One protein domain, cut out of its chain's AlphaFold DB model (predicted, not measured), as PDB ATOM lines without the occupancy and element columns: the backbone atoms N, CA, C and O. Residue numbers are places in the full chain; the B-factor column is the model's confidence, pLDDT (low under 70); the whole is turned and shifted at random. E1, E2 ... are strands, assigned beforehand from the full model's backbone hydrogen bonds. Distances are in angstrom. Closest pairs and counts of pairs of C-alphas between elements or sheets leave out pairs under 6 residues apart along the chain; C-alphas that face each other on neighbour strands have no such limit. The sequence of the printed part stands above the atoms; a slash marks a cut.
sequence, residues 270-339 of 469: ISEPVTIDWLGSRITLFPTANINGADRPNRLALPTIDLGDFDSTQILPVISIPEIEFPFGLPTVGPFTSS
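Overview. This is residues 270 to 339 of the 469 residues of an uncharacterized protein of Gordonia desulfuricans (UniProt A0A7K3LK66). One nearly flat, twisted sheet of five antiparallel strands, E5 - E2 - E1 - E6 - E7, has a small hairpin, E3 and E4, beyond one end of E2. At that same end the E6 to E7 link folds back as a long loop, while the E5 to E6 link passes round the opposite end of E2 and E1. The printed part has 70 residues, no named helix and seven strands, E1 to E7 in chain order; the class is all strand, with 29 residues, under half, in named elements. It is loose, with a radius of gyration of the C-alphas of 13.9 A, and elongated, spanning 43 by 25 by 17 A.

Along the chain. Find C-alpha 274 at (-47.157, -46.427, 8.277); E1 runs from there to 278, 13.2 A. Next come E2, residues 281 to 285, 13.1 A; E3, 288 to 291, 9.2 A; E4, 294 to 297, 10.0 A; E5, 304 to 307, 10.0 A; and E6, 318 to 321, 9.8 A. E7, 336 to 338, 6.6 A, ends at (-37.590, -48.865, 14.907).

Arrangement. E1 and E2 form a hairpin, with N 276 and O 283 2.8 A apart. E2 runs on into E3 at 43 degrees. In the hairpin E3 and E4, N 289 and O 296 are 2.9 A apart. Edge strand E5 is antiparallel to E2, with N 306 and O 282 at 2.8 A. E6 is antiparallel to E1, with N 318 and O 277 at 2.8 A. In the hairpin E6 and E7, N 321 and O 336 are 2.8 A apart.

Size, cuts and confidence. The C-alphas of Phe 310 and Phe 328, the two farthest apart, are 43.6 A apart. The printed part has no cut; its long link is E6 to E7. Look for pLDDT under 70 at residues 328 to 329 and 339.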
ATOM      1  N   ILE A 270     -44.229 -45.401  -0.086       83.88
ATOM      2  CA  ILE A 270     -44.666 -46.455   0.847       83.88
ATOM      3  C   ILE A 270     -45.871 -47.222   0.276       83.88
ATOM      4  O   ILE A 270     -46.914 -46.615  -0.002       83.88
ATOM      5  N   SER A 271     -45.709 -48.535   0.106       80.38
ATOM      6  CA  SER A 271     -46.713 -49.451  -0.459       80.38
ATOM      7  C   SER A 271     -47.890 -49.712   0.486       80.38
ATOM      8  O   SER A 271     -49.027 -49.861   0.040       80.38
ATOM      9  N   GLU A 272     -47.638 -49.686   1.794       87.06
ATOM     10  CA  GLU A 272     -48.624 -49.898   2.861       87.06
ATOM     11  C   GLU A 272     -48.749 -48.649   3.772       87.06
ATOM     12  O   GLU A 272     -47.980 -47.685   3.634       87.06
ATOM     13  N   PRO A 273     -49.734 -48.593   4.690       90.25
ATOM     14  CA  PRO A 273     -49.795 -47.558   5.720       90.25
ATOM     15  C   PRO A 273     -48.593 -47.621   6.674       90.25
ATOM     16  O   PRO A 273     -48.085 -48.695   6.984       90.25
ATOM     17  N   VAL A 274     -48.169 -46.471   7.204       89.88
ATOM     18  CA  VAL A 274     -47.157 -46.427   8.277       89.88
ATOM     19  C   VAL A 274     -47.874 -46.578   9.612       89.88
ATOM     20  O   VAL A 274     -48.764 -45.782   9.919       89.88
ATOM     21  N   THR A 275     -47.484 -47.563  10.418       92.69
ATOM     22  CA  THR A 275     -48.073 -47.790  11.744       92.69
ATOM     23  C   THR A 275     -47.130 -47.355  12.861       92.69
ATOM     24  O   THR A 275     -45.905 -47.455  12.759       92.69
ATOM     25  N   ILE A 276     -47.717 -46.838  13.937       91.94
ATOM     26  CA  ILE A 276     -47.032 -46.510  15.185       91.94
ATOM     27  C   ILE A 276     -47.784 -47.222  16.306       91.94
ATOM     28  O   ILE A 276     -48.894 -46.818  16.656       91.94
ATOM     29  N   ASP A 277     -47.174 -48.265  16.855       91.62
ATOM     30  CA  ASP A 277     -47.713 -49.030  17.979       91.62
ATOM     31  C   ASP A 277     -47.113 -48.492  19.283       91.62
ATOM     32  O   ASP A 277     -45.889 -48.468  19.457       91.62
ATOM     33  N   TRP A 278     -47.958 -47.992  20.186       91.00
ATOM     34  CA  TRP A 278     -47.528 -47.388  21.446       91.00
ATOM     35  C   TRP A 278     -48.530 -47.640  22.573       91.00
ATOM     36  O   TRP A 278     -49.706 -47.292  22.466       91.00
ATOM     37  N   LEU A 279     -48.052 -48.211  23.683       89.56
ATOM     38  CA  LEU A 279     -48.847 -48.552  24.871       89.56
ATOM     39  C   LEU A 279     -50.117 -49.379  24.568       89.56
ATOM     40  O   LEU A 279     -51.095 -49.287  25.309       89.56
ATOM     41  N   GLY A 280     -50.120 -50.177  23.495       86.75
ATOM     42  CA  GLY A 280     -51.279 -50.960  23.047       86.75
ATOM     43  C   GLY A 280     -52.269 -50.210  22.147       86.75
ATOM     44  O   GLY A 280     -53.230 -50.799  21.661       86.75
ATOM     45  N   SER A 281     -52.038 -48.921  21.880       91.50
ATOM     46  CA  SER A 281     -52.762 -48.157  20.858       91.50
ATOM     47  C   SER A 281     -51.996 -48.168  19.535       91.50
ATOM     48  O   SER A 281     -50.774 -48.012  19.526       91.50
ATOM     49  N   ARG A 282     -52.711 -48.294  18.414       92.62
ATOM     50  CA  ARG A 282     -52.146 -48.272  17.058       92.62
ATOM     51  C   ARG A 282     -52.567 -47.003  16.334       92.62
ATOM     52  O   ARG A 282     -53.747 -46.799  16.063       92.62
ATOM     53  N   ILE A 283     -51.600 -46.163  15.977       92.81
ATOM     54  CA  ILE A 283     -51.819 -45.006  15.105       92.81
ATOM     55  C   ILE A 283     -51.454 -45.417  13.678       92.81
ATOM     56  O   ILE A 283     -50.315 -45.800  13.418       92.81
ATOM     57  N   THR A 284     -52.397 -45.300  12.748       93.56
ATOM     58  CA  THR A 284     -52.184 -45.607  11.328       93.56
ATOM     59  C   THR A 284     -52.130 -44.311  10.527       93.56
ATOM     60  O   THR A 284     -53.119 -43.585  10.417       93.56
ATOM     61  N   LEU A 285     -50.964 -44.015   9.952       91.56
ATOM     62  CA  LEU A 285     -50.754 -42.903   9.029       91.56
ATOM     63  C   LEU A 285     -51.028 -43.372   7.595       91.56
ATOM     64  O   LEU A 285     -50.528 -44.415   7.178       91.56
ATOM     65  N   PHE A 286     -51.769 -42.567   6.832       92.50
ATOM     66  CA  PHE A 286     -52.212 -42.896   5.469       92.50
ATOM     67  C   PHE A 286     -52.993 -44.224   5.394       92.50
ATOM     68  O   PHE A 286     -52.570 -45.138   4.680       92.50
ATOM     69  N   PRO A 287     -54.123 -44.359   6.122       91.88
ATOM     70  CA  PRO A 287     -54.966 -45.550   6.030       91.88
ATOM     71  C   PRO A 287     -55.374 -45.824   4.573       91.88
ATOM     72  O   PRO A 287     -55.418 -44.916   3.735       91.88
ATOM     73  N   THR A 288     -55.633 -47.089   4.256       91.06
ATOM     74  CA  THR A 288     -55.923 -47.510   2.885       91.06
ATOM     75  C   THR A 288     -57.276 -46.999   2.390       91.06
ATOM     76  O   THR A 288     -58.229 -46.827   3.148       91.06
ATOM     77  N   ALA A 289     -57.359 -46.778   1.079       87.50
ATOM     78  CA  ALA A 289     -58.603 -46.625   0.341       87.50
ATOM     79  C   ALA A 289     -58.629 -47.658  -0.792       87.50
ATOM     80  O   ALA A 289     -57.627 -47.819  -1.496       87.50
ATOM     81  N   ASN A 290     -59.766 -48.330  -0.988       85.62
ATOM     82  CA  ASN A 290     -59.937 -49.245  -2.112       85.62
ATOM     83  C   ASN A 290     -60.203 -48.449  -3.396       85.62
ATOM     84  O   ASN A 290     -61.251 -47.808  -3.515       85.62
ATOM     85  N   ILE A 291     -59.261 -48.491  -4.339       79.94
ATOM     86  CA  ILE A 291     -59.328 -47.811  -5.635       79.94
ATOM     87  C   ILE A 291     -59.105 -48.848  -6.736       79.94
ATOM     88  O   ILE A 291     -58.087 -49.534  -6.753       79.94
ATOM     89  N   ASN A 292     -60.052 -48.957  -7.674       73.75
ATOM     90  CA  ASN A 292     -60.028 -49.958  -8.752       73.75
ATOM     91  C   ASN A 292     -59.860 -51.416  -8.254       73.75
ATOM     92  O   ASN A 292     -59.280 -52.243  -8.951       73.75
ATOM     93  N   GLY A 293     -60.369 -51.735  -7.057       73.81
ATOM     94  CA  GLY A 293     -60.283 -53.068  -6.451       73.81
ATOM     95  C   GLY A 293     -59.001 -53.338  -5.654       73.81
ATOM     96  O   GLY A 293     -58.925 -54.376  -5.002       73.81
ATOM     97  N   ALA A 294     -58.029 -52.420  -5.653       79.94
ATOM     98  CA  ALA A 294     -56.803 -52.523  -4.865       79.94
ATOM     99  C   ALA A 294     -56.827 -51.559  -3.670       79.94
ATOM    100  O   ALA A 294     -57.127 -50.373  -3.825       79.94
ATOM    101  N   ASP A 295     -56.462 -52.049  -2.486       87.25
ATOM    102  CA  ASP A 295     -56.277 -51.208  -1.302       87.25
ATOM    103  C   ASP A 295     -54.927 -50.496  -1.375       87.25
ATOM    104  O   ASP A 295     -53.882 -51.131  -1.498       87.25
ATOM    105  N   ARG A 296     -54.946 -49.160  -1.325       87.81
ATOM    106  CA  ARG A 296     -53.740 -48.328  -1.449       87.81
ATOM    107  C   ARG A 296     -53.704 -47.239  -0.378       87.81
ATOM    108  O   ARG A 296     -54.754 -46.658  -0.097       87.81
ATOM    109  N   PRO A 297     -52.538 -46.905   0.203       90.94
ATOM    110  CA  PRO A 297     -52.426 -45.854   1.214       90.94
ATOM    111  C   PRO A 297     -52.920 -44.494   0.705       90.94
ATOM    112  O   PRO A 297     -52.402 -43.957  -0.278       90.94
ATOM    113  N   ASN A 298     -53.905 -43.906   1.385       91.75
ATOM    114  CA  ASN A 298     -54.458 -42.611   1.007       91.75
ATOM    115  C   ASN A 298     -53.645 -41.469   1.640       91.75
ATOM    116  O   ASN A 298     -53.735 -41.208   2.840       91.75
ATOM    117  N   ARG A 299     -52.889 -40.736   0.815       90.94
ATOM    118  CA  ARG A 299     -52.046 -39.594   1.220       90.94
ATOM    119  C   ARG A 299     -52.837 -38.392   1.762       90.94
ATOM    120  O   ARG A 299     -52.234 -37.523   2.384       90.94
ATOM    121  N   LEU A 300     -54.152 -38.335   1.529       91.25
ATOM    122  CA  LEU A 300     -55.054 -37.281   2.016       91.25
ATOM    123  C   LEU A 300     -55.982 -37.738   3.153       91.25
ATOM    124  O   LEU A 300     -56.734 -36.918   3.679       91.25
ATOM    125  N   ALA A 301     -55.956 -39.017   3.540       89.12
ATOM    126  CA  ALA A 301     -56.743 -39.479   4.676       89.12
ATOM    127  C   ALA A 301     -56.153 -38.976   5.999       89.12
ATOM    128  O   ALA A 301     -54.934 -38.909   6.181       89.12
ATOM    129  N   LEU A 302     -57.036 -38.660   6.948       90.62
ATOM    130  CA  LEU A 302     -56.632 -38.368   8.318       90.62
ATOM    131  C   LEU A 302     -56.066 -39.641   8.976       90.62
ATOM    132  O   LEU A 302     -56.602 -40.725   8.734       90.62
ATOM    133  N   PRO A 303     -55.028 -39.526   9.825       92.12
ATOM    134  CA  PRO A 303     -54.577 -40.635  10.655       92.12
ATOM    135  C   PRO A 303     -55.714 -41.220  11.491       92.12
ATOM    136  O   PRO A 303     -56.495 -40.475  12.089       92.12
ATOM    137  N   THR A 304     -55.779 -42.546  11.569       92.44
ATOM    138  CA  THR A 304     -56.694 -43.247  12.474       92.44
ATOM    139  C   THR A 304     -55.949 -43.708  13.721       92.44
ATOM    140  O   THR A 304     -54.739 -43.935  13.690       92.44
ATOM    141  N   ILE A 305     -56.671 -43.811  14.836       92.31
ATOM    142  CA  ILE A 305     -56.150 -44.323  16.105       92.31
ATOM    143  C   ILE A 305     -57.077 -45.453  16.535       92.31
ATOM    144  O   ILE A 305     -58.268 -45.221  16.735       92.31
ATOM    145  N   ASP A 306     -56.521 -46.650  16.662       92.06
ATOM    146  CA  ASP A 306     -57.172 -47.802  17.271       92.06
ATOM    147  C   ASP A 306     -56.674 -47.951  18.717       92.06
ATOM    148  O   ASP A 306     -55.480 -47.797  18.994       92.06
ATOM    149  N   LEU A 307     -57.596 -48.187  19.648       91.69
ATOM    150  CA  LEU A 307     -57.335 -48.189  21.089       91.69
ATOM    151  C   LEU A 307     -57.463 -49.619  21.620       91.69
ATOM    152  O   LEU A 307     -58.565 -50.072  21.932       91.69
ATOM    153  N   GLY A 308     -56.334 -50.320  21.715       87.50
ATOM    154  CA  GLY A 308     -56.252 -51.655  22.303       87.50
ATOM    155  C   GLY A 308     -56.007 -51.653  23.814       87.50
ATOM    156  O   GLY A 308     -55.901 -50.607  24.463       87.50
ATOM    157  N   ASP A 309     -55.894 -52.858  24.372       89.88
ATOM    158  CA  ASP A 309     -55.491 -53.073  25.764       89.88
ATOM    159  C   ASP A 309     -54.044 -52.618  26.008       89.88
ATOM    160  O   ASP A 309     -53.175 -52.776  25.152       89.88
ATOM    161  N   PHE A 310     -53.771 -52.094  27.206       87.38
ATOM    162  CA  PHE A 310     -52.461 -51.555  27.577       87.38
ATOM    163  C   PHE A 310     -51.322 -52.581  27.429       87.38
ATOM    164  O   PHE A 310     -51.222 -53.533  28.209       87.38
ATOM    165  N   ASP A 311     -50.407 -52.330  26.490       84.00
ATOM    166  CA  ASP A 311     -49.218 -53.158  26.281       84.00
ATOM    167  C   ASP A 311     -47.975 -52.548  26.952       84.00
ATOM    168  O   ASP A 311     -47.341 -51.615  26.452       84.00
ATOM    169  N   SER A 312     -47.591 -53.135  28.088       80.44
ATOM    170  CA  SER A 312     -46.388 -52.763  28.844       80.44
ATOM    171  C   SER A 312     -45.055 -53.028  28.125       80.44
ATOM    172  O   SER A 312     -44.017 -52.575  28.604       80.44
ATOM    173  N   THR A 313     -45.050 -53.742  26.994       80.75
ATOM    174  CA  THR A 313     -43.848 -53.928  26.164       80.75
ATOM    175  C   THR A 313     -43.605 -52.742  25.223       80.75
ATOM    176  O   THR A 313     -42.463 -52.475  24.852       80.75
ATOM    177  N   GLN A 314     -44.644 -51.952  24.927       79.19
ATOM    178  CA  GLN A 314     -44.622 -50.804  24.011       79.19
ATOM    179  C   GLN A 314     -44.426 -49.462  24.741       79.19
ATOM    180  O   GLN A 314     -45.079 -48.465  24.425       79.19
ATOM    181  N   ILE A 315     -43.546 -49.414  25.751       80.31
ATOM    182  CA  ILE A 315     -43.234 -48.173  26.498       80.31
ATOM    183  C   ILE A 315     -42.655 -47.101  25.560       80.31
ATOM    184  O   ILE A 315     -42.976 -45.915  25.679       80.31
ATOM    185  N   LEU A 316     -41.817 -47.530  24.616       81.81
ATOM    186  CA  LEU A 316     -41.368 -46.723  23.487       81.81
ATOM    187  C   LEU A 316     -42.262 -47.018  22.273       81.81
ATOM    188  O   LEU A 316     -42.604 -48.183  22.069       81.81
ATOM    189  N   PRO A 317     -42.622 -46.007  21.464       86.12
ATOM    190  CA  PRO A 317     -43.398 -46.225  20.250       86.12
ATOM    191  C   PRO A 317     -42.580 -47.032  19.237       86.12
ATOM    192  O   PRO A 317     -41.448 -46.661  18.910       86.12
ATOM    193  N   VAL A 318     -43.165 -48.109  18.720       87.75
ATOM    194  CA  VAL A 318     -42.607 -48.889  17.613       87.75
ATOM    195  C   VAL A 318     -43.154 -48.311  16.315       87.75
ATOM    196  O   VAL A 318     -44.352 -48.380  16.056       87.75
ATOM    197  N   ILE A 319     -42.275 -47.718  15.509       88.69
ATOM    198  CA  ILE A 319     -42.629 -47.167  14.197       88.69
ATOM    199  C   ILE A 319     -42.289 -48.214  13.140       88.69
ATOM    200  O   ILE A 319     -41.127 -48.620  13.032       88.69
ATOM    201  N   SER A 320     -43.289 -48.611  12.357       89.31
ATOM    202  CA  SER A 320     -43.147 -49.524  11.224       89.31
ATOM    203  C   SER A 320     -43.382 -48.758   9.927       89.31
ATOM    204  O   SER A 320     -44.492 -48.312   9.636       89.31
ATOM    205  N   ILE A 321     -42.313 -48.591   9.152       88.38
ATOM    206  CA  ILE A 321     -42.338 -48.025   7.807       88.38
ATOM    207  C   ILE A 321     -42.233 -49.204   6.830       88.38
ATOM    208  O   ILE A 321     -41.248 -49.944   6.906       88.38
ATOM    209  N   PRO A 322     -43.212 -49.409   5.937       87.12
ATOM    210  CA  PRO A 322     -43.173 -50.502   4.971       87.12
ATOM    211  C   PRO A 322     -42.137 -50.231   3.873       87.12
ATOM    212  O   PRO A 322     -41.430 -49.218   3.892       87.12
ATOM    213  N   GLU A 323     -42.036 -51.143   2.910       87.69
ATOM    214  CA  GLU A 323     -41.178 -50.942   1.745       87.69
ATOM    215  C   GLU A 323     -41.559 -49.679   0.963       87.69
ATOM    216  O   GLU A 323     -42.731 -49.322   0.809       87.69
ATOM    217  N   ILE A 324     -40.526 -48.995   0.479       85.81
ATOM    218  CA  ILE A 324     -40.626 -47.814  -0.365       85.81
ATOM    219  C   ILE A 324     -40.262 -48.245  -1.783       85.81
ATOM    220  O   ILE A 324     -39.103 -48.570  -2.054       85.81
ATOM    221  N   GLU A 325     -41.246 -48.233  -2.679       86.00
ATOM    222  CA  GLU A 325     -41.035 -48.474  -4.104       86.00
ATOM    223  C   GLU A 325     -40.668 -47.170  -4.829       86.00
ATOM    224  O   GLU A 325     -41.248 -46.111  -4.577       86.00
ATOM    225  N   PHE A 326     -39.704 -47.237  -5.747       81.00
ATOM    226  CA  PHE A 326     -39.272 -46.102  -6.556       81.00
ATOM    227  C   PHE A 326     -39.594 -46.317  -8.045       81.00
ATOM    228  O   PHE A 326     -39.530 -47.446  -8.531       81.00
ATOM    229  N   PRO A 327     -39.899 -45.243  -8.797       73.38
ATOM    230  CA  PRO A 327     -40.120 -45.332 -10.237       73.38
ATOM    231  C   PRO A 327     -38.845 -45.715 -11.001       73.38
ATOM    232  O   PRO A 327     -37.730 -45.656 -10.474       73.38
ATOM    233  N   PHE A 328     -39.017 -46.059 -12.280       69.38
ATOM    234  CA  PHE A 328     -37.930 -46.334 -13.234       69.38
ATOM    235  C   PHE A 328     -37.040 -47.547 -12.896       69.38
ATOM    236  O   PHE A 328     -35.860 -47.566 -13.244       69.38
ATOM    237  N   GLY A 329     -37.588 -48.560 -12.215       66.56
ATOM    238  CA  GLY A 329     -36.862 -49.797 -11.888       66.56
ATOM    239  C   GLY A 329     -35.743 -49.615 -10.855       66.56
ATOM    240  O   GLY A 329     -34.844 -50.451 -10.758       66.56
ATOM    241  N   LEU A 330     -35.771 -48.519 -10.094       75.25
ATOM    242  CA  LEU A 330     -34.885 -48.329  -8.950       75.25
ATOM    243  C   LEU A 330     -35.247 -49.338  -7.840       75.25
ATOM    244  O   LEU A 330     -36.431 -49.563  -7.591       75.25
ATOM    245  N   PRO A 331     -34.257 -49.948  -7.160       78.00
ATOM    246  CA  PRO A 331     -34.515 -50.978  -6.156       78.00
ATOM    247  C   PRO A 331     -35.314 -50.423  -4.971       78.00
ATOM    248  O   PRO A 331     -35.065 -49.298  -4.525       78.00
ATOM    249  N   THR A 332     -36.241 -51.228  -4.445       85.38
ATOM    250  CA  THR A 332     -37.016 -50.891  -3.244       85.38
ATOM    251  C   THR A 332     -36.105 -50.744  -2.022       85.38
ATOM    252  O   THR A 332     -34.995 -51.288  -1.973       85.38
ATOM    253  N   VAL A 333     -36.550 -49.978  -1.021       85.50
ATOM    254  CA  VAL A 333     -35.831 -49.835   0.257       85.50
ATOM    255  C   VAL A 333     -36.759 -50.036   1.449       85.50
ATOM    256  O   VAL A 333     -37.899 -49.574   1.447       85.50
ATOM    257  N   GLY A 334     -36.241 -50.681   2.494       84.25
ATOM    258  CA  GLY A 334     -37.006 -51.073   3.678       84.25
ATOM    259  C   GLY A 334     -37.301 -52.580   3.697       84.25
ATOM    260  O   GLY A 334     -36.586 -53.331   3.034       84.25
ATOM    261  N   PRO A 335     -38.308 -53.025   4.474       84.75
ATOM    262  CA  PRO A 335     -39.058 -52.226   5.448       84.75
ATOM    263  C   PRO A 335     -38.162 -51.759   6.612       84.75
ATOM    264  O   PRO A 335     -37.099 -52.327   6.870       84.75
ATOM    265  N   PHE A 336     -38.578 -50.716   7.332       83.69
ATOM    266  CA  PHE A 336     -37.859 -50.187   8.496       83.69
ATOM    267  C   PHE A 336     -38.733 -50.250   9.751       83.69
ATOM    268  O   PHE A 336     -39.747 -49.565   9.845       83.69
ATOM    269  N   THR A 337     -38.300 -51.011  10.755       82.19
ATOM    270  CA  THR A 337     -38.953 -51.076  12.072       82.19
ATOM    271  C   THR A 337     -38.021 -50.521  13.145       82.19
ATOM    272  O   THR A 337     -36.974 -51.114  13.413       82.19
ATOM    273  N   SER A 338     -38.376 -49.406  13.790       75.56
ATOM    274  CA  SER A 338     -37.590 -48.865  14.907       75.56
ATOM    275  C   SER A 338     -38.185 -49.289  16.250       75.56
ATOM    276  O   SER A 338     -39.198 -48.740  16.678       75.56
ATOM    277  N   SER A 339     -37.531 -50.227  16.937       60.59
ATOM    278  CA  SER A 339     -37.905 -50.689  18.285       60.59
ATOM    279  C   SER A 339     -37.041 -50.093  19.412       60.59
ATOM    280  O   SER A 339     -37.193 -50.461  20.573       60.59
TER     281      SER A 339